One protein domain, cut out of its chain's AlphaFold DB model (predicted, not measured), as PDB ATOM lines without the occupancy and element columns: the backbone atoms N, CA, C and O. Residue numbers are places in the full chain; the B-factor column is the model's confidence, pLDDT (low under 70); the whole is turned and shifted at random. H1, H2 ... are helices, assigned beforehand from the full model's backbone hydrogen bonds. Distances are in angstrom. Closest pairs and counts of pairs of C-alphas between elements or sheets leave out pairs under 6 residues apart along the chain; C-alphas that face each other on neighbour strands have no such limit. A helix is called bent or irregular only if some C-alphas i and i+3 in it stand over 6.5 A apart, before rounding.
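This is residues 955 to 1024 and 1031 to 1113 of the 1113 residues of the protein "Uncharacterized protein AlNc14C52G4033" of Albugo laibachii Nc14 (UniProt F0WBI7). Five helices stand side by side in an up-and-down bundle of two layers: H2, H4 and H7 run one way in one layer, with H4 in the middle, and H3 and H5 run the other way in the second. Short H1 packs at the side, on H2 and H3, small H6 sits off one end of the bundle, and residues 962 to 967 stick out. The printed part has 153 residues with seven named helices, H1 to H7 in chain order, and no named strand; its class is all helix. It is compact, with a radius of gyration of the C-alphas of 16.4 A, and spans 51 by 37 by 22 A.

The longest helix, H3, takes residues 991 to 1024, 50.3 A from C-alpha 991 at (167.601, 259.544, 195.205) to C-alpha 1024 at (207.040, 276.457, 221.354). It has a kink of 35 degrees near residue 998 and is irregular, C-alphas 992 and 995 being 8.3 A apart. H4 is residues 1031 to 1057, 39.8 A; H7 is 1093 to 1112, 28.6 A, ending at C-alpha 1112 (182.317, 248.880, 197.121). H2 is residues 971 to 988, 25.6 A. H5 is 1061 to 1077, 25.1 A, and only just irregular, with C-alphas 1062 and 1065 6.8 A apart. H1 is residues 955 to 960; H6 is 1086 to 1091, irregular, with C-alphas 1087 and 1090 8.0 A apart.

H3 is the hub, touching four helices. Its residues 1008 to 1022 alone touch H4, opposite ways at a shallow tilt of 21 degrees; the closest C-alphas, of Ile 1015 and His 1040, are 5.7 A apart. Its residues 998 to 1005 alone touch H5, closest at the C-alphas of Val 998 and Phe 1063, 6.9 A. H2 and H3, a helical hairpin, only just touch, with 3 pairs of C-alphas within 8 A, the closest Met 978 and Ile 1004 at 7.2 A. H1 touches H3 at the C-alphas of Ser 956 and Ile 1000, 6.2 A. H4 touches H2, closest at C-alphas 1057 and 986, 4.9 A, and H7, closest at C-alphas 1055 and 1108, 5.6 A; H2 and H7 are apart. H5 and H7 touch, opposite ways, C-alphas 1075 and 1098 being 5.9 A apart. H6 touches no helix. Every O i to N i+4 pair is within hydrogen-bond range in H1, H2 and H7, against 21 of 30 in H3, 22 of 23 in H4, 11 of 13 in H5 and 0 of 2 in H6, where 1 of 3 O i to N i+3 pairs is.

The C-alphas farthest apart, of Lys 992 and Cys 1031, are 52.4 A apart. Residues 1025 to 1030 are not printed; C-alphas 1024 and 1031 are 16.8 A apart across this cut. Of the links printed whole, none is long. Mean pLDDT of the printed part is 73.1; 52 residues are under 70: 955 to 969, 1014 to 1024, 1031 to 1040, 1080 to 1093 and 1112 to 1113.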
ATOM      1  N   MET A 955     170.302 271.856 207.621       62.25
ATOM      2  CA  MET A 955     171.400 270.912 207.792       62.25
ATOM      3  C   MET A 955     172.777 271.503 207.560       62.25
ATOM      4  O   MET A 955     173.701 271.163 208.293       62.25
ATOM      5  N   SER A 956     172.910 272.418 206.602       58.97
ATOM      6  CA  SER A 956     174.133 273.207 206.446       58.97
ATOM      7  C   SER A 956     174.418 273.989 207.731       58.97
ATOM      8  O   SER A 956     175.515 273.925 208.271       58.97
ATOM      9  N   VAL A 957     173.396 274.611 208.321       58.94
ATOM     10  CA  VAL A 957     173.507 275.352 209.587       58.94
ATOM     11  C   VAL A 957     173.815 274.437 210.782       58.94
ATOM     12  O   VAL A 957     174.651 274.773 211.619       58.94
ATOM     13  N   PHE A 958     173.187 273.261 210.861       61.59
ATOM     14  CA  PHE A 958     173.380 272.295 211.947       61.59
ATOM     15  C   PHE A 958     174.764 271.635 211.907       61.59
ATOM     16  O   PHE A 958     175.371 271.421 212.955       61.59
ATOM     17  N   VAL A 959     175.279 271.327 210.716       59.22
ATOM     18  CA  VAL A 959     176.560 270.628 210.541       59.22
ATOM     19  C   VAL A 959     177.740 271.599 210.433       59.22
ATOM     20  O   VAL A 959     178.848 271.215 210.782       59.22
ATOM     21  N   VAL A 960     177.541 272.846 209.985       57.72
ATOM     22  CA  VAL A 960     178.644 273.736 209.560       57.72
ATOM     23  C   VAL A 960     178.651 275.096 210.281       57.72
ATOM     24  O   VAL A 960     179.707 275.720 210.366       57.72
ATOM     25  N   GLY A 961     177.533 275.517 210.891       57.75
ATOM     26  CA  GLY A 961     177.374 276.851 211.497       57.75
ATOM     27  C   GLY A 961     177.033 277.935 210.463       57.75
ATOM     28  O   GLY A 961     177.130 277.698 209.263       57.75
ATOM     29  N   THR A 962     176.574 279.111 210.913       52.19
ATOM     30  CA  THR A 962     176.086 280.187 210.022       52.19
ATOM     31  C   THR A 962     177.164 281.133 209.483       52.19
ATOM     32  O   THR A 962     176.843 281.885 208.575       52.19
ATOM     33  N   ASP A 963     178.410 281.098 209.975       54.16
ATOM     34  CA  ASP A 963     179.477 282.017 209.540       54.16
ATOM     35  C   ASP A 963     180.881 281.389 209.594       54.16
ATOM     36  O   ASP A 963     181.229 280.677 210.537       54.16
ATOM     37  N   ASP A 964     181.730 281.722 208.615       54.41
ATOM     38  CA  ASP A 964     183.124 281.255 208.512       54.41
ATOM     39  C   ASP A 964     184.108 281.975 209.464       54.41
ATOM     40  O   ASP A 964     185.281 281.609 209.518       54.41
ATOM     41  N   GLN A 965     183.664 282.976 210.239       46.81
ATOM     42  CA  GLN A 965     184.567 283.825 211.036       46.81
ATOM     43  C   GLN A 965     184.685 283.451 212.527       46.81
ATOM     44  O   GLN A 965     185.630 283.893 213.179       46.81
ATOM     45  N   LYS A 966     183.810 282.588 213.071       50.00
ATOM     46  CA  LYS A 966     183.987 281.922 214.383       50.00
ATOM     47  C   LYS A 966     183.309 280.546 214.366       50.00
ATOM     48  O   LYS A 966     182.154 280.470 213.951       50.00
ATOM     49  N   PRO A 967     183.952 279.460 214.843       52.69
ATOM     50  CA  PRO A 967     183.279 278.171 214.941       52.69
ATOM     51  C   PRO A 967     182.138 278.281 215.962       52.69
ATOM     52  O   PRO A 967     182.373 278.431 217.156       52.69
ATOM     53  N   ALA A 968     180.891 278.212 215.490       56.50
ATOM     54  CA  ALA A 968     179.701 278.253 216.346       56.50
ATOM     55  C   ALA A 968     179.586 277.032 217.287       56.50
ATOM     56  O   ALA A 968     178.763 277.032 218.201       56.50
ATOM     57  N   PHE A 969     180.400 275.991 217.070       66.25
ATOM     58  CA  PHE A 969     180.381 274.731 217.811       66.25
ATOM     59  C   PHE A 969     181.790 274.319 218.239       66.25
ATOM     60  O   PHE A 969     182.767 274.565 217.530       66.25
ATOM     61  N   SER A 970     181.888 273.628 219.376       77.44
ATOM     62  CA  SER A 970     183.133 272.955 219.765       77.44
ATOM     63  C   SER A 970     183.485 271.833 218.778       77.44
ATOM     64  O   SER A 970     182.602 271.232 218.158       77.44
ATOM     65  N   LEU A 971     184.774 271.499 218.667       77.94
ATOM     66  CA  LEU A 971     185.262 270.426 217.790       77.94
ATOM     67  C   LEU A 971     184.577 269.073 218.087       77.94
ATOM     68  O   LEU A 971     184.218 268.337 217.170       77.94
ATOM     69  N   ALA A 972     184.293 268.790 219.363       80.38
ATOM     70  CA  ALA A 972     183.567 267.596 219.799       80.38
ATOM     71  C   ALA A 972     182.091 267.584 219.353       80.38
ATOM     72  O   ALA A 972     181.581 266.545 218.930       80.38
ATOM     73  N   GLN A 973     181.404 268.732 219.403       81.56
ATOM     74  CA  GLN A 973     180.027 268.861 218.909       81.56
ATOM     75  C   GLN A 973     179.966 268.711 217.387       81.56
ATOM     76  O   GLN A 973     179.083 268.022 216.877       81.56
ATOM     77  N   LEU A 974     180.919 269.310 216.666       82.69
ATOM     78  CA  LEU A 974     181.036 269.172 215.216       82.69
ATOM     79  C   LEU A 974     181.248 267.704 214.817       82.69
ATOM     80  O   LEU A 974     180.524 267.178 213.972       82.69
ATOM     81  N   HIS A 975     182.181 267.027 215.494       87.12
ATOM     82  CA  HIS A 975     182.458 265.603 215.321       87.12
ATOM     83  C   HIS A 975     181.201 264.748 215.524       87.12
ATOM     84  O   HIS A 975     180.828 263.961 214.655       87.12
ATOM     85  N   TYR A 976     180.503 264.940 216.646       88.56
ATOM     86  CA  TYR A 976     179.288 264.190 216.955       88.56
ATOM     87  C   TYR A 976     178.201 264.376 215.885       88.56
ATOM     88  O   TYR A 976     177.628 263.400 215.402       88.56
ATOM     89  N   ARG A 977     177.938 265.619 215.464       86.00
ATOM     90  CA  ARG A 977     176.898 265.913 214.465       86.00
ATOM     91  C   ARG A 977     177.208 265.319 213.098       86.00
ATOM     92  O   ARG A 977     176.305 264.785 212.456       86.00
ATOM     93  N   MET A 978     178.472 265.367 212.674       87.81
ATOM     94  CA  MET A 978     178.916 264.710 211.446       87.81
ATOM     95  C   MET A 978     178.713 263.190 211.524       87.81
ATOM     96  O   MET A 978     178.185 262.608 210.582       87.81
ATOM     97  N   LEU A 979     179.030 262.548 212.655       89.75
ATOM     98  CA  LEU A 979     178.790 261.111 212.837       89.75
ATOM     99  C   LEU A 979     177.305 260.737 212.769       89.75
ATOM    100  O   LEU A 979     176.952 259.742 212.134       89.75
ATOM    101  N   VAL A 980     176.426 261.530 213.388       90.12
ATOM    102  CA  VAL A 980     174.971 261.320 213.305       90.12
ATOM    103  C   VAL A 980     174.500 261.445 211.859       90.12
ATOM    104  O   VAL A 980     173.772 260.579 211.377       90.12
ATOM    105  N   PHE A 981     174.942 262.485 211.147       89.62
ATOM    106  CA  PHE A 981     174.589 262.678 209.744       89.62
ATOM    107  C   PHE A 981     175.042 261.510 208.866       89.62
ATOM    108  O   PHE A 981     174.236 260.987 208.101       89.62
ATOM    109  N   LEU A 982     176.296 261.070 208.998       90.12
ATOM    110  CA  LEU A 982     176.838 259.951 208.228       90.12
ATOM    111  C   LEU A 982     176.079 258.649 208.530       90.12
ATOM    112  O   LEU A 982     175.703 257.917 207.615       90.12
ATOM    113  N   ALA A 983     175.747 258.393 209.797       90.50
ATOM    114  CA  ALA A 983     174.944 257.233 210.177       90.50
ATOM    115  C   ALA A 983     173.527 257.266 209.569       90.50
ATOM    116  O   ALA A 983     173.058 256.249 209.053       90.50
ATOM    117  N   LEU A 984     172.856 258.423 209.587       90.81
ATOM    118  CA  LEU A 984     171.540 258.598 208.959       90.81
ATOM    119  C   LEU A 984     171.620 258.492 207.434       90.81
ATOM    120  O   LEU A 984     170.771 257.840 206.833       90.81
ATOM    121  N   CYS A 985     172.647 259.083 206.822       89.44
ATOM    122  CA  CYS A 985     172.894 259.025 205.386       89.44
ATOM    123  C   CYS A 985     173.044 257.570 204.935       89.44
ATOM    124  O   CYS A 985     172.289 257.114 204.083       89.44
ATOM    125  N   ARG A 986     173.910 256.797 205.602       89.62
ATOM    126  CA  ARG A 986     174.097 255.366 205.325       89.62
ATOM    127  C   ARG A 986     172.795 254.560 205.398       89.62
ATOM    128  O   ARG A 986     172.654 253.556 204.704       89.62
ATOM    129  N   ARG A 987     171.859 254.940 206.275       91.25
ATOM    130  CA  ARG A 987     170.625 254.179 206.524       91.25
ATOM    131  C   ARG A 987     169.439 254.614 205.661       91.25
ATOM    132  O   ARG A 987     168.652 253.755 205.270       91.25
ATOM    133  N   TYR A 988     169.278 255.913 205.418       90.25
ATOM    134  CA  TYR A 988     168.054 256.511 204.868       90.25
ATOM    135  C   TYR A 988     168.263 257.292 203.567       90.25
ATOM    136  O   TYR A 988     167.314 257.908 203.068       90.25
ATOM    137  N   TYR A 989     169.473 257.290 203.006       89.19
ATOM    138  CA  TYR A 989     169.714 257.916 201.713       89.19
ATOM    139  C   TYR A 989     168.784 257.347 200.632       89.19
ATOM    140  O   TYR A 989     168.591 256.139 200.497       89.19
ATOM    141  N   THR A 990     168.199 258.257 199.858       86.44
ATOM    142  CA  THR A 990     167.342 257.970 198.706       86.44
ATOM    143  C   THR A 990     167.633 259.000 197.619       86.44
ATOM    144  O   THR A 990     168.042 260.123 197.924       86.44
ATOM    145  N   SER A 991     167.372 258.653 196.356       84.31
ATOM    146  CA  SER A 991     167.601 259.544 195.205       84.31
ATOM    147  C   SER A 991     166.874 260.890 195.319       84.31
ATOM    148  O   SER A 991     167.358 261.893 194.806       84.31
ATOM    149  N   LYS A 992     165.756 260.944 196.059       86.44
ATOM    150  CA  LYS A 992     164.977 262.164 196.321       86.44
ATOM    151  C   LYS A 992     165.804 263.304 196.927       86.44
ATOM    152  O   LYS A 992     165.530 264.462 196.640       86.44
ATOM    153  N   TRP A 993     166.780 262.991 197.778       85.31
ATOM    154  CA  TRP A 993     167.561 263.994 198.518       85.31
ATOM    155  C   TRP A 993     168.984 264.164 197.976       85.31
ATOM    156  O   TRP A 993     169.807 264.812 198.618       85.31
ATOM    157  N   HIS A 994     169.279 263.580 196.811       85.12
ATOM    158  CA  HIS A 994     170.630 263.447 196.267       85.12
ATOM    159  C   HIS A 994     171.421 264.765 196.263       85.12
ATOM    160  O   HIS A 994     172.459 264.853 196.916       85.12
ATOM    161  N   GLU A 995     170.906 265.812 195.614       83.44
ATOM    162  CA  GLU A 995     171.618 267.094 195.471       83.44
ATOM    163  C   GLU A 995     171.965 267.736 196.821       83.44
ATOM    164  O   GLU A 995     173.075 268.234 197.029       83.44
ATOM    165  N   MET A 996     171.032 267.676 197.774       82.94
ATOM    166  CA  MET A 996     171.216 268.257 199.099       82.94
ATOM    167  C   MET A 996     172.243 267.475 199.922       82.94
ATOM    168  O   MET A 996     173.129 268.074 200.531       82.94
ATOM    169  N   VAL A 997     172.170 266.142 199.903       83.38
ATOM    170  CA  VAL A 997     173.117 265.284 200.627       83.38
ATOM    171  C   VAL A 997     174.526 265.426 200.050       83.38
ATOM    172  O   VAL A 997     175.472 265.564 200.822       83.38
ATOM    173  N   VAL A 998     174.678 265.477 198.722       82.31
ATOM    174  CA  VAL A 998     175.975 265.719 198.062       82.31
ATOM    175  C   VAL A 998     176.551 267.083 198.459       82.31
ATOM    176  O   VAL A 998     177.742 267.185 198.762       82.31
ATOM    177  N   SER A 999     175.719 268.127 198.506       82.62
ATOM    178  CA  SER A 999     176.130 269.468 198.943       82.62
ATOM    179  C   SER A 999     176.634 269.473 200.393       82.62
ATOM    180  O   SER A 999     177.734 269.959 200.665       82.62
ATOM    181  N   ILE A1000     175.891 268.853 201.319       81.38
ATOM    182  CA  ILE A1000     176.283 268.740 202.734       81.38
ATOM    183  C   ILE A1000     177.550 267.892 202.884       81.38
ATOM    184  O   ILE A1000     178.459 268.283 203.610       81.38
ATOM    185  N   MET A1001     177.663 266.769 202.169       79.88
ATOM    186  CA  MET A1001     178.863 265.925 202.184       79.88
ATOM    187  C   MET A1001     180.102 266.694 201.724       79.88
ATOM    188  O   MET A1001     181.154 266.585 202.349       79.88
ATOM    189  N   ARG A1002     179.982 267.533 200.688       80.62
ATOM    190  CA  ARG A1002     181.072 268.418 200.253       80.62
ATOM    191  C   ARG A1002     181.464 269.412 201.348       80.62
ATOM    192  O   ARG A1002     182.650 269.635 201.569       80.62
ATOM    193  N   GLN A1003     180.493 269.980 202.063       80.00
ATOM    194  CA  GLN A1003     180.766 270.872 203.193       80.00
ATOM    195  C   GLN A1003     181.431 270.140 204.368       80.00
ATOM    196  O   GLN A1003     182.384 270.665 204.941       80.00
ATOM    197  N   ILE A1004     180.986 268.920 204.694       80.75
ATOM    198  CA  ILE A1004     181.613 268.066 205.713       80.75
ATOM    199  C   ILE A1004     183.065 267.807 205.341       80.75
ATOM    200  O   ILE A1004     183.947 268.066 206.152       80.75
ATOM    201  N   ILE A1005     183.318 267.381 204.103       78.50
ATOM    202  CA  ILE A1005     184.661 267.141 203.569       78.50
ATOM    203  C   ILE A1005     185.540 268.392 203.696       78.50
ATOM    204  O   ILE A1005     186.655 268.314 204.208       78.50
ATOM    205  N   ASN A1006     185.022 269.566 203.330       78.31
ATOM    206  CA  ASN A1006     185.758 270.824 203.471       78.31
ATOM    207  C   ASN A1006     186.087 271.152 204.939       78.31
ATOM    208  O   ASN A1006     187.152 271.698 205.225       78.31
ATOM    209  N   LYS A1007     185.202 270.805 205.884       77.69
ATOM    210  CA  LYS A1007     185.420 271.009 207.325       77.69
ATOM    211  C   LYS A1007     186.236 269.881 207.982       77.69
ATOM    212  O   LYS A1007     186.807 270.127 209.040       77.69
ATOM    213  N   LEU A1008     186.393 268.699 207.368       75.56
ATOM    214  CA  LEU A1008     187.304 267.642 207.852       75.56
ATOM    215  C   LEU A1008     188.759 268.133 207.917       75.56
ATOM    216  O   LEU A1008     189.499 267.742 208.819       75.56
ATOM    217  N   HIS A1009     189.147 269.067 207.041       73.19
ATOM    218  CA  HIS A1009     190.448 269.736 207.116       73.19
ATOM    219  C   HIS A1009     190.677 270.487 208.442       73.19
ATOM    220  O   HIS A1009     191.825 270.658 208.837       73.19
ATOM    221  N   LEU A1010     189.626 270.909 209.161       72.31
ATOM    222  CA  LEU A1010     189.769 271.533 210.484       72.31
ATOM    223  C   LEU A1010     190.257 270.533 211.539       72.31
ATOM    224  O   LEU A1010     191.116 270.876 212.343       72.31
ATOM    225  N   PHE A1011     189.765 269.290 211.501       72.88
ATOM    226  CA  PHE A1011     190.239 268.212 212.378       72.88
ATOM    227  C   PHE A1011     191.682 267.845 212.056       72.88
ATOM    228  O   PHE A1011     192.497 267.680 212.953       72.88
ATOM    229  N   VAL A1012     192.007 267.793 210.767       73.94
ATOM    230  CA  VAL A1012     193.365 267.534 210.289       73.94
ATOM    231  C   VAL A1012     194.335 268.624 210.730       73.94
ATOM    232  O   VAL A1012     195.419 268.287 211.178       73.94
ATOM    233  N   ARG A1013     193.959 269.907 210.639       73.44
ATOM    234  CA  ARG A1013     194.799 271.040 211.069       73.44
ATOM    235  C   ARG A1013     194.930 271.153 212.588       73.44
ATOM    236  O   ARG A1013     195.967 271.601 213.064       73.44
ATOM    237  N   ALA A1014     193.927 270.718 213.350       67.69
ATOM    238  CA  ALA A1014     193.982 270.710 214.814       67.69
ATOM    239  C   ALA A1014     195.025 269.719 215.372       67.69
ATOM    240  O   ALA A1014     195.616 269.968 216.419       67.69
ATOM    241  N   ILE A1015     195.284 268.620 214.658       66.75
ATOM    242  CA  ILE A1015     196.224 267.561 215.054       66.75
ATOM    243  C   ILE A1015     197.699 268.046 215.129       66.75
ATOM    244  O   ILE A1015     198.333 267.767 216.149       66.75
ATOM    245  N   PRO A1016     198.261 268.756 214.122       61.94
ATOM    246  CA  PRO A1016     199.617 269.305 214.166       61.94
ATOM    247  C   PRO A1016     199.732 270.603 214.977       61.94
ATOM    248  O   PRO A1016     200.752 270.797 215.625       61.94
ATOM    249  N   MET A1017     198.697 271.456 215.035       62.31
ATOM    250  CA  MET A1017     198.741 272.669 215.877       62.31
ATOM    251  C   MET A1017     198.878 272.327 217.370       62.31
ATOM    252  O   MET A1017     199.669 272.949 218.069       62.31
ATOM    253  N   ALA A1018     198.215 271.259 217.831       57.62
ATOM    254  CA  ALA A1018     198.415 270.721 219.177       57.62
ATOM    255  C   ALA A1018     199.843 270.189 219.418       57.62
ATOM    256  O   ALA A1018     200.233 270.021 220.565       57.62
ATOM    257  N   GLN A1019     200.616 269.906 218.363       55.69
ATOM    258  CA  GLN A1019     201.988 269.396 218.437       55.69
ATOM    259  C   GLN A1019     203.050 270.506 218.347       55.69
ATOM    260  O   GLN A1019     204.138 270.357 218.904       55.69
ATOM    261  N   ASP A1020     202.746 271.617 217.671       54.41
ATOM    262  CA  ASP A1020     203.635 272.780 217.567       54.41
ATOM    263  C   ASP A1020     203.574 273.682 218.817       54.41
ATOM    264  O   ASP A1020     204.603 274.230 219.224       54.41
ATOM    265  N   ASP A1021     202.431 273.744 219.512       52.06
ATOM    266  CA  ASP A1021     202.318 274.393 220.831       52.06
ATOM    267  C   ASP A1021     203.160 273.664 221.904       52.06
ATOM    268  O   ASP A1021     203.795 274.316 222.738       52.06
ATOM    269  N   ILE A1022     203.273 272.326 221.811       53.03
ATOM    270  CA  ILE A1022     204.161 271.484 222.650       53.03
ATOM    271  C   ILE A1022     205.641 271.852 222.441       53.03
ATOM    272  O   ILE A1022     206.455 271.722 223.352       53.03
ATOM    273  N   LYS A1023     206.019 272.306 221.238       53.78
ATOM    274  CA  LYS A1023     207.413 272.649 220.902       53.78
ATOM    275  C   LYS A1023     207.778 274.103 221.198       53.78
ATOM    276  O   LYS A1023     208.965 274.400 221.316       53.78
ATOM    277  N   THR A1024     206.799 275.005 221.280       51.75
ATOM    278  CA  THR A1024     207.040 276.457 221.354       51.75
ATOM    279  C   THR A1024     206.729 277.083 222.717       51.75
ATOM    280  O   THR A1024     207.148 278.217 222.952       51.75
ATOM    281  N   CYS A1031     202.313 267.467 234.199       49.59
ATOM    282  CA  CYS A1031     200.850 267.461 234.145       49.59
ATOM    283  C   CYS A1031     200.261 268.090 232.860       49.59
ATOM    284  O   CYS A1031     199.159 267.717 232.454       49.59
ATOM    285  N   ASP A1032     200.976 269.009 232.198       51.62
ATOM    286  CA  ASP A1032     200.483 269.700 230.991       51.62
ATOM    287  C   ASP A1032     200.786 268.907 229.707       51.62
ATOM    288  O   ASP A1032     200.018 268.943 228.742       51.62
ATOM    289  N   VAL A1033     201.847 268.089 229.732       54.66
ATOM    290  CA  VAL A1033     202.221 267.179 228.636       54.66
ATOM    291  C   VAL A1033     201.197 266.050 228.480       54.66
ATOM    292  O   VAL A1033     200.817 265.726 227.355       54.66
ATOM    293  N   GLU A1034     200.672 265.490 229.579       55.19
ATOM    294  CA  GLU A1034     199.578 264.506 229.521       55.19
ATOM    295  C   GLU A1034     198.287 265.112 228.950       55.19
ATOM    296  O   GLU A1034     197.619 264.477 228.134       55.19
ATOM    297  N   GLN A1035     197.936 266.349 229.318       55.62
ATOM    298  CA  GLN A1035     196.742 267.019 228.785       55.62
ATOM    299  C   GLN A1035     196.862 267.317 227.282       55.62
ATOM    300  O   GLN A1035     195.898 267.117 226.538       55.62
ATOM    301  N   GLN A1036     198.047 267.715 226.809       56.16
ATOM    302  CA  GLN A1036     198.309 267.974 225.389       56.16
ATOM    303  C   GLN A1036     198.429 266.678 224.560       56.16
ATOM    304  O   GLN A1036     197.856 266.597 223.470       56.16
ATOM    305  N   MET A1037     199.056 265.614 225.090       57.91
ATOM    306  CA  MET A1037     199.032 264.276 224.469       57.91
ATOM    307  C   MET A1037     197.606 263.709 224.392       57.91
ATOM    308  O   MET A1037     197.234 263.098 223.386       57.91
ATOM    309  N   ASN A1038     196.777 263.960 225.408       61.00
ATOM    310  CA  ASN A1038     195.362 263.601 225.387       61.00
ATOM    311  C   ASN A1038     194.596 264.378 224.302       61.00
ATOM    312  O   ASN A1038     193.808 263.772 223.581       61.00
ATOM    313  N   ALA A1039     194.861 265.674 224.099       60.78
ATOM    314  CA  ALA A1039     194.223 266.466 223.039       60.78
ATOM    315  C   ALA A1039     194.579 265.977 221.618       60.78
ATOM    316  O   ALA A1039     193.710 265.916 220.735       60.78
ATOM    317  N   HIS A1040     195.835 265.571 221.411       65.56
ATOM    318  CA  HIS A1040     196.307 264.979 220.161       65.56
ATOM    319  C   HIS A1040     195.619 263.634 219.866       65.56
ATOM    320  O   HIS A1040     195.019 263.451 218.802       65.56
ATOM    321  N   ASN A1041     195.613 262.725 220.847       70.88
ATOM    322  CA  ASN A1041     194.961 261.417 220.740       70.88
ATOM    323  C   ASN A1041     193.444 261.540 220.526       70.88
ATOM    324  O   ASN A1041     192.856 260.790 219.742       70.88
ATOM    325  N   VAL A1042     192.804 262.521 221.168       74.06
ATOM    326  CA  VAL A1042     191.376 262.810 220.996       74.06
ATOM    327  C   VAL A1042     191.085 263.271 219.566       74.06
ATOM    328  O   VAL A1042     190.201 262.703 218.926       74.06
ATOM    329  N   SER A1043     191.855 264.215 219.018       75.69
ATOM    330  CA  SER A1043     191.646 264.725 217.651       75.69
ATOM    331  C   SER A1043     191.880 263.652 216.579       75.69
ATOM    332  O   SER A1043     191.097 263.542 215.633       75.69
ATOM    333  N   TYR A1044     192.898 262.800 216.760       80.44
ATOM    334  CA  TYR A1044     193.144 261.647 215.889       80.44
ATOM    335  C   TYR A1044     192.012 260.613 215.964       80.44
ATOM    336  O   TYR A1044     191.512 260.166 214.930       80.44
ATOM    337  N   SER A1045     191.546 260.272 217.173       82.00
ATOM    338  CA  SER A1045     190.430 259.331 217.359       82.00
ATOM    339  C   SER A1045     189.126 259.838 216.731       82.00
ATOM    340  O   SER A1045     188.397 259.063 216.111       82.00
ATOM    341  N   MET A1046     188.869 261.149 216.817       83.06
ATOM    342  CA  MET A1046     187.721 261.800 216.189       83.06
ATOM    343  C   MET A1046     187.801 261.739 214.661       83.06
ATOM    344  O   MET A1046     186.831 261.377 213.996       83.06
ATOM    345  N   LEU A1047     188.968 262.047 214.089       84.00
ATOM    346  CA  LEU A1047     189.177 261.941 212.645       84.00
ATOM    347  C   LEU A1047     189.026 260.490 212.166       84.00
ATOM    348  O   LEU A1047     188.364 260.249 211.161       84.00
ATOM    349  N   SER A1048     189.579 259.522 212.902       85.38
ATOM    350  CA  SER A1048     189.442 258.096 212.588       85.38
ATOM    351  C   SER A1048     187.979 257.659 212.563       85.38
ATOM    352  O   SER A1048     187.549 257.041 211.591       85.38
ATOM    353  N   ALA A1049     187.194 258.025 213.578       85.12
ATOM    354  CA  ALA A1049     185.775 257.682 213.642       85.12
ATOM    355  C   ALA A1049     184.963 258.319 212.499       85.12
ATOM    356  O   ALA A1049     184.090 257.668 211.924       85.12
ATOM    357  N   LEU A1050     185.257 259.576 212.136       85.88
ATOM    358  CA  LEU A1050     184.608 260.254 211.008       85.88
ATOM    359  C   LEU A1050     184.936 259.599 209.672       85.88
ATOM    360  O   LEU A1050     184.045 259.442 208.840       85.88
ATOM    361  N   LEU A1051     186.196 259.209 209.471       85.75
ATOM    362  CA  LEU A1051     186.610 258.509 208.263       85.75
ATOM    363  C   LEU A1051     185.940 257.138 208.173       85.75
ATOM    364  O   LEU A1051     185.334 256.854 207.148       85.75
ATOM    365  N   GLU A1052     185.940 256.337 209.241       86.25
ATOM    366  CA  GLU A1052     185.240 255.042 209.269       86.25
ATOM    367  C   GLU A1052     183.733 255.194 208.977       86.25
ATOM    368  O   GLU A1052     183.159 254.429 208.194       86.25
ATOM    369  N   ALA A1053     183.080 256.216 209.540       84.88
ATOM    370  CA  ALA A1053     181.675 256.506 209.259       84.88
ATOM    371  C   ALA A1053     181.441 256.943 207.801       84.88
ATOM    372  O   ALA A1053     180.478 256.492 207.178       84.88
ATOM    373  N   ALA A1054     182.324 257.778 207.246       84.50
ATOM    374  CA  ALA A1054     182.241 258.262 205.870       84.50
ATOM    375  C   ALA A1054     182.493 257.148 204.845       84.50
ATOM    376  O   ALA A1054     181.761 257.063 203.860       84.50
ATOM    377  N   VAL A1055     183.432 256.236 205.120       85.19
ATOM    378  CA  VAL A1055     183.622 255.001 204.343       85.19
ATOM    379  C   VAL A1055     182.323 254.190 204.301       85.19
ATOM    380  O   VAL A1055     181.917 253.718 203.242       85.19
ATOM    381  N   GLY A1056     181.604 254.099 205.424       82.94
ATOM    382  CA  GLY A1056     180.292 253.450 205.479       82.94
ATOM    383  C   GLY A1056     179.220 254.092 204.585       82.94
ATOM    384  O   GLY A1056     178.278 253.403 204.195       82.94
ATOM    385  N   CYS A1057     179.345 255.378 204.240       83.69
ATOM    386  CA  CYS A1057     178.461 256.072 203.296       83.69
ATOM    387  C   CYS A1057     178.854 255.847 201.828       83.69
ATOM    388  O   CYS A1057     178.008 256.024 200.953       83.69
ATOM    389  N   CYS A1058     180.088 255.416 201.543       81.62
ATOM    390  CA  CYS A1058     180.566 255.134 200.182       81.62
ATOM    391  C   CYS A1058     179.887 253.925 199.517       81.62
ATOM    392  O   CYS A1058     180.099 253.696 198.330       81.62
ATOM    393  N   ILE A1059     179.014 253.206 200.235       79.19
ATOM    394  CA  ILE A1059     178.037 252.270 199.647       79.19
ATOM    395  C   ILE A1059     177.167 252.982 198.590       79.19
ATOM    396  O   ILE A1059     176.666 252.358 197.657       79.19
ATOM    397  N   HIS A1060     177.007 254.304 198.698       81.62
ATOM    398  CA  HIS A1060     176.393 255.132 197.666       81.62
ATOM    399  C   HIS A1060     177.480 255.711 196.744       81.62
ATOM    400  O   HIS A1060     178.270 256.567 197.153       81.62
ATOM    401  N   ILE A1061     177.494 255.247 195.488       74.06
ATOM    402  CA  ILE A1061     178.516 255.545 194.461       74.06
ATOM    403  C   ILE A1061     178.753 257.055 194.288       74.06
ATOM    404  O   ILE A1061     179.883 257.497 194.088       74.06
ATOM    405  N   ASP A1062     177.705 257.856 194.446       76.81
ATOM    406  CA  ASP A1062     177.731 259.308 194.260       76.81
ATOM    407  C   ASP A1062     178.654 260.051 195.244       76.81
ATOM    408  O   ASP A1062     179.137 261.148 194.953       76.81
ATOM    409  N   PHE A1063     178.930 259.462 196.412       76.88
ATOM    410  CA  PHE A1063     179.800 260.062 197.433       76.88
ATOM    411  C   PHE A1063     181.264 259.653 197.289       76.88
ATOM    412  O   PHE A1063     182.139 260.263 197.909       76.88
ATOM    413  N   LEU A1064     181.541 258.648 196.456       78.38
ATOM    414  CA  LEU A1064     182.871 258.084 196.278       78.38
ATOM    415  C   LEU A1064     183.847 259.119 195.698       78.38
ATOM    416  O   LEU A1064     184.939 259.297 196.227       78.38
ATOM    417  N   GLY A1065     183.445 259.857 194.659       80.81
ATOM    418  CA  GLY A1065     184.309 260.824 193.969       80.81
ATOM    419  C   GLY A1065     184.870 261.932 194.879       80.81
ATOM    420  O   GLY A1065     186.091 262.029 195.025       80.81
ATOM    421  N   PRO A1066     184.016 262.748 195.532       79.06
ATOM    422  CA  PRO A1066     184.471 263.820 196.421       79.06
ATOM    423  C   PRO A1066     185.295 263.313 197.613       79.06
ATOM    424  O   PRO A1066     186.265 263.957 198.016       79.06
ATOM    425  N   PHE A1067     184.937 262.152 198.169       79.50
ATOM    426  CA  PHE A1067     185.643 261.586 199.316       79.50
ATOM    427  C   PHE A1067     187.019 261.023 198.930       79.50
ATOM    428  O   PHE A1067     187.998 261.285 199.628       79.50
ATOM    429  N   LEU A1068     187.141 260.341 197.783       81.44
ATOM    430  CA  LEU A1068     188.437 259.906 197.248       81.44
ATOM    431  C   LEU A1068     189.339 261.098 196.915       81.44
ATOM    432  O   LEU A1068     190.539 261.034 197.172       81.44
ATOM    433  N   GLN A1069     188.782 262.193 196.386       82.94
ATOM    434  CA  GLN A1069     189.543 263.415 196.115       82.94
ATOM    435  C   GLN A1069     190.105 264.029 197.405       82.94
ATOM    436  O   GLN A1069     191.272 264.420 197.438       82.94
ATOM    437  N   PHE A1070     189.310 264.061 198.476       81.94
ATOM    438  CA  PHE A1070     189.762 264.493 199.799       81.94
ATOM    439  C   PHE A1070     190.842 263.576 200.377       81.94
ATOM    440  O   PHE A1070     191.906 264.053 200.768       81.94
ATOM    441  N   LEU A1071     190.616 262.258 200.379       81.44
ATOM    442  CA  LEU A1071     191.601 261.287 200.858       81.44
ATOM    443  C   LEU A1071     192.897 261.343 200.038       81.44
ATOM    444  O   LEU A1071     193.981 261.213 200.599       81.44
ATOM    445  N   TYR A1072     192.814 261.579 198.726       81.19
ATOM    446  CA  TYR A1072     193.977 261.770 197.861       81.19
ATOM    447  C   TYR A1072     194.732 263.062 198.189       81.19
ATOM    448  O   TYR A1072     195.958 263.040 198.289       81.19
ATOM    449  N   HIS A1073     194.020 264.173 198.409       81.06
ATOM    450  CA  HIS A1073     194.626 265.433 198.840       81.06
ATOM    451  C   HIS A1073     195.349 265.266 200.179       81.06
ATOM    452  O   HIS A1073     196.519 265.616 200.294       81.06
ATOM    453  N   MET A1074     194.688 264.642 201.154       77.00
ATOM    454  CA  MET A1074     195.259 264.292 202.454       77.00
ATOM    455  C   MET A1074     196.493 263.396 202.320       77.00
ATOM    456  O   MET A1074     197.528 263.656 202.927       77.00
ATOM    457  N   LYS A1075     196.421 262.362 201.478       79.31
ATOM    458  CA  LYS A1075     197.553 261.469 201.212       79.31
ATOM    459  C   LYS A1075     198.744 262.215 200.612       79.31
ATOM    460  O   LYS A1075     199.873 261.887 200.949       79.31
ATOM    461  N   LYS A1076     198.497 263.181 199.720       79.81
ATOM    462  CA  LYS A1076     199.534 263.993 199.067       79.81
ATOM    463  C   LYS A1076     200.152 265.018 200.022       79.81
ATOM    464  O   LYS A1076     201.358 265.213 199.988       79.81
ATOM    465  N   GLU A1077     199.332 265.665 200.847       75.75
ATOM    466  CA  GLU A1077     199.746 266.706 201.797       75.75
ATOM    467  C   GLU A1077     200.571 266.139 202.963       75.75
ATOM    468  O   GLU A1077     201.512 266.784 203.415       75.75
ATOM    469  N   TYR A1078     200.269 264.911 203.397       70.81
ATOM    470  CA  TYR A1078     200.933 264.235 204.521       70.81
ATOM    471  C   TYR A1078     201.739 262.998 204.087       70.81
ATOM    472  O   TYR A1078     201.993 262.106 204.897       70.81
ATOM    473  N   ALA A1079     202.124 262.909 202.808       73.25
ATOM    474  CA  ALA A1079     203.030 261.862 202.344       73.25
ATOM    475  C   ALA A1079     204.374 261.988 203.083       73.25
ATOM    476  O   ALA A1079     204.900 263.101 203.178       73.25
ATOM    477  N   PRO A1080     204.945 260.888 203.607       63.56
ATOM    478  CA  PRO A1080     206.259 260.942 204.230       63.56
ATOM    479  C   PRO A1080     207.278 261.431 203.196       63.56
ATOM    480  O   PRO A1080     207.380 260.871 202.108       63.56
ATOM    481  N   ILE A1081     208.002 262.500 203.522       65.38
ATOM    482  CA  ILE A1081     209.147 262.948 202.725       65.38
ATOM    483  C   ILE A1081     210.237 261.889 202.911       65.38
ATOM    484  O   ILE A1081     210.553 261.551 204.051       65.38
ATOM    485  N   ASP A1082     210.811 261.388 201.817       56.56
ATOM    486  CA  ASP A1082     211.714 260.220 201.755       56.56
ATOM    487  C   ASP A1082     213.024 260.311 202.591       56.56
ATOM    488  O   ASP A1082     213.878 259.438 202.484       56.56
ATOM    489  N   ASN A1083     213.197 261.321 203.454       54.88
ATOM    490  CA  ASN A1083     214.431 261.614 204.200       54.88
ATOM    491  C   ASN A1083     214.287 261.650 205.739       54.88
ATOM    492  O   ASN A1083     215.138 262.230 206.410       54.88
ATOM    493  N   VAL A1084     213.240 261.063 206.333       53.75
ATOM    494  CA  VAL A1084     213.110 260.991 207.806       53.75
ATOM    495  C   VAL A1084     213.405 259.573 208.297       53.75
ATOM    496  O   VAL A1084     212.695 258.633 207.944       53.75
ATOM    497  N   ASP A1085     214.450 259.434 209.117       53.22
ATOM    498  CA  ASP A1085     214.942 258.171 209.676       53.22
ATOM    499  C   ASP A1085     213.822 257.277 210.235       53.22
ATOM    500  O   ASP A1085     213.067 257.648 211.140       53.22
ATOM    501  N   ALA A1086     213.762 256.043 209.725       55.03
ATOM    502  CA  ALA A1086     212.729 255.045 210.012       55.03
ATOM    503  C   ALA A1086     212.622 254.620 211.495       55.03
ATOM    504  O   ALA A1086     211.698 253.894 211.859       55.03
ATOM    505  N   GLN A1087     213.529 255.067 212.369       52.25
ATOM    506  CA  GLN A1087     213.556 254.682 213.785       52.25
ATOM    507  C   GLN A1087     212.649 255.531 214.697       52.25
ATOM    508  O   GLN A1087     212.310 255.069 215.781       52.25
ATOM    509  N   ASN A1088     212.157 256.696 214.249       52.19
ATOM    510  CA  ASN A1088     211.217 257.540 215.019       52.19
ATOM    511  C   ASN A1088     209.760 257.497 214.503       52.19
ATOM    512  O   ASN A1088     208.920 258.311 214.895       52.19
ATOM    513  N   ALA A1089     209.428 256.535 213.635       51.31
ATOM    514  CA  ALA A1089     208.151 256.483 212.916       51.31
ATOM    515  C   ALA A1089     206.905 256.323 213.815       51.31
ATOM    516  O   ALA A1089     205.831 256.796 213.450       51.31
ATOM    517  N   ASN A1090     207.033 255.730 215.008       50.69
ATOM    518  CA  ASN A1090     205.886 255.488 215.897       50.69
ATOM    519  C   ASN A1090     205.313 256.766 216.542       50.69
ATOM    520  O   ASN A1090     204.170 256.747 216.996       50.69
ATOM    521  N   GLY A1091     206.064 257.875 216.547       55.78
ATOM    522  CA  GLY A1091     205.615 259.174 217.065       55.78
ATOM    523  C   GLY A1091     205.310 260.224 215.991       55.78
ATOM    524  O   GLY A1091     204.937 261.346 216.330       55.78
ATOM    525  N   ASN A1092     205.488 259.906 214.701       68.81
ATOM    526  CA  ASN A1092     205.274 260.881 213.635       68.81
ATOM    527  C   ASN A1092     203.800 260.902 213.203       68.81
ATOM    528  O   ASN A1092     203.301 260.002 212.529       68.81
ATOM    529  N   VAL A1093     203.120 261.981 213.569       66.19
ATOM    530  CA  VAL A1093     201.725 262.298 213.238       66.19
ATOM    531  C   VAL A1093     201.429 262.181 211.744       66.19
ATOM    532  O   VAL A1093     200.370 261.686 211.358       66.19
ATOM    533  N   GLN A1094     202.386 262.558 210.889       70.25
ATOM    534  CA  GLN A1094     202.251 262.422 209.436       70.25
ATOM    535  C   GLN A1094     202.127 260.950 209.013       70.25
ATOM    536  O   GLN A1094     201.279 260.615 208.187       70.25
ATOM    537  N   ALA A1095     202.897 260.048 209.632       73.56
ATOM    538  CA  ALA A1095     202.835 258.614 209.351       73.56
ATOM    539  C   ALA A1095     201.517 257.986 209.845       73.56
ATOM    540  O   ALA A1095     200.924 257.168 209.140       73.56
ATOM    541  N   GLN A1096     201.014 258.405 211.012       75.88
ATOM    542  CA  GLN A1096     199.728 257.940 211.552       75.88
ATOM    543  C   GLN A1096     198.530 258.405 210.706       75.88
ATOM    544  O   GLN A1096     197.592 257.630 210.489       75.88
ATOM    545  N   LEU A1097     198.563 259.642 210.195       74.50
ATOM    546  CA  LEU A1097     197.560 260.171 209.262       74.50
ATOM    547  C   LEU A1097     197.625 259.463 207.902       74.50
ATOM    548  O   LEU A1097     196.588 259.064 207.370       74.50
ATOM    549  N   TYR A1098     198.827 259.236 207.367       79.12
ATOM    550  CA  TYR A1098     199.021 258.492 206.120       79.12
ATOM    551  C   TYR A1098     198.504 257.046 206.221       79.12
ATOM    552  O   TYR A1098     197.826 256.556 205.310       79.12
ATOM    553  N   ALA A1099     198.772 256.366 207.341       80.88
ATOM    554  CA  ALA A1099     198.280 255.017 207.613       80.88
ATOM    555  C   ALA A1099     196.748 254.972 207.720       80.88
ATOM    556  O   ALA A1099     196.120 254.096 207.122       80.88
ATOM    557  N   LEU A1100     196.143 255.941 208.414       80.00
ATOM    558  CA  LEU A1100     194.691 256.064 208.545       80.00
ATOM    559  C   LEU A1100     194.014 256.279 207.186       80.00
ATOM    560  O   LEU A1100     193.068 255.573 206.850       80.00
ATOM    561  N   VAL A1101     194.536 257.193 206.363       79.56
ATOM    562  CA  VAL A1101     194.031 257.449 205.003       79.56
ATOM    563  C   VAL A1101     194.158 256.202 204.125       79.56
ATOM    564  O   VAL A1101     193.216 255.841 203.420       79.56
ATOM    565  N   THR A1102     195.294 255.505 204.194       80.38
ATOM    566  CA  THR A1102     195.537 254.271 203.427       80.38
ATOM    567  C   THR A1102     194.605 253.135 203.855       80.38
ATOM    568  O   THR A1102     194.122 252.386 203.004       80.38
ATOM    569  N   ARG A1103     194.310 253.021 205.156       84.75
ATOM    570  CA  ARG A1103     193.308 252.088 205.684       84.75
ATOM    571  C   ARG A1103     191.910 252.437 205.173       84.75
ATOM    572  O   ARG A1103     191.261 251.566 204.615       84.75
ATOM    573  N   SER A1104     191.504 253.705 205.234       81.69
ATOM    574  CA  SER A1104     190.212 254.151 204.698       81.69
ATOM    575  C   SER A1104     190.064 253.863 203.199       81.69
ATOM    576  O   SER A1104     189.017 253.387 202.782       81.69
ATOM    577  N   PHE A1105     191.110 254.064 202.382       78.94
ATOM    578  CA  PHE A1105     191.101 253.664 200.962       78.94
ATOM    579  C   PHE A1105     190.846 252.162 200.783       78.94
ATOM    580  O   PHE A1105     190.055 251.768 199.928       78.94
ATOM    581  N   ARG A1106     191.509 251.324 201.587       83.19
ATOM    582  CA  ARG A1106     191.334 249.869 201.550       83.19
ATOM    583  C   ARG A1106     189.912 249.470 201.939       83.19
ATOM    584  O   ARG A1106     189.311 248.660 201.241       83.19
ATOM    585  N   ASP A1107     189.389 250.056 203.009       82.50
ATOM    586  CA  ASP A1107     188.055 249.754 203.528       82.50
ATOM    587  C   ASP A1107     186.963 250.190 202.529       82.50
ATOM    588  O   ASP A1107     185.994 249.462 202.325       82.50
ATOM    589  N   ILE A1108     187.150 251.313 201.815       81.56
ATOM    590  CA  ILE A1108     186.276 251.706 200.692       81.56
ATOM    591  C   ILE A1108     186.280 250.624 199.617       81.56
ATOM    592  O   ILE A1108     185.213 250.144 199.251       81.56
ATOM    593  N   CYS A1109     187.461 250.208 199.143       79.00
ATOM    594  CA  CYS A1109     187.570 249.193 198.097       79.00
ATOM    595  C   CYS A1109     186.898 247.868 198.487       79.00
ATOM    596  O   CYS A1109     186.326 247.219 197.619       79.00
ATOM    597  N   GLN A1110     186.945 247.489 199.770       80.56
ATOM    598  CA  GLN A1110     186.295 246.283 200.301       80.56
ATOM    599  C   GLN A1110     184.773 246.417 200.454       80.56
ATOM    600  O   GLN A1110     184.067 245.416 200.391       80.56
ATOM    601  N   HIS A1111     184.258 247.625 200.691       72.25
ATOM    602  CA  HIS A1111     182.821 247.876 200.833       72.25
ATOM    603  C   HIS A1111     182.113 248.188 199.507       72.25
ATOM    604  O   HIS A1111     180.890 248.074 199.446       72.25
ATOM    605  N   THR A1112     182.851 248.598 198.469       65.44
ATOM    606  CA  THR A1112     182.317 248.880 197.121       65.44
ATOM    607  C   THR A1112     182.430 247.709 196.141       65.44
ATOM    608  O   THR A1112     181.866 247.792 195.052       65.44
ATOM    609  N   SER A1113     183.186 246.663 196.496       55.31
ATOM    610  CA  SER A1113     183.235 245.373 195.788       55.31
ATOM    611  C   SER A1113     182.067 244.489 196.191       55.31
ATOM    612  O   SER A1113     181.467 243.863 195.292       55.31
TER     613      SER A1113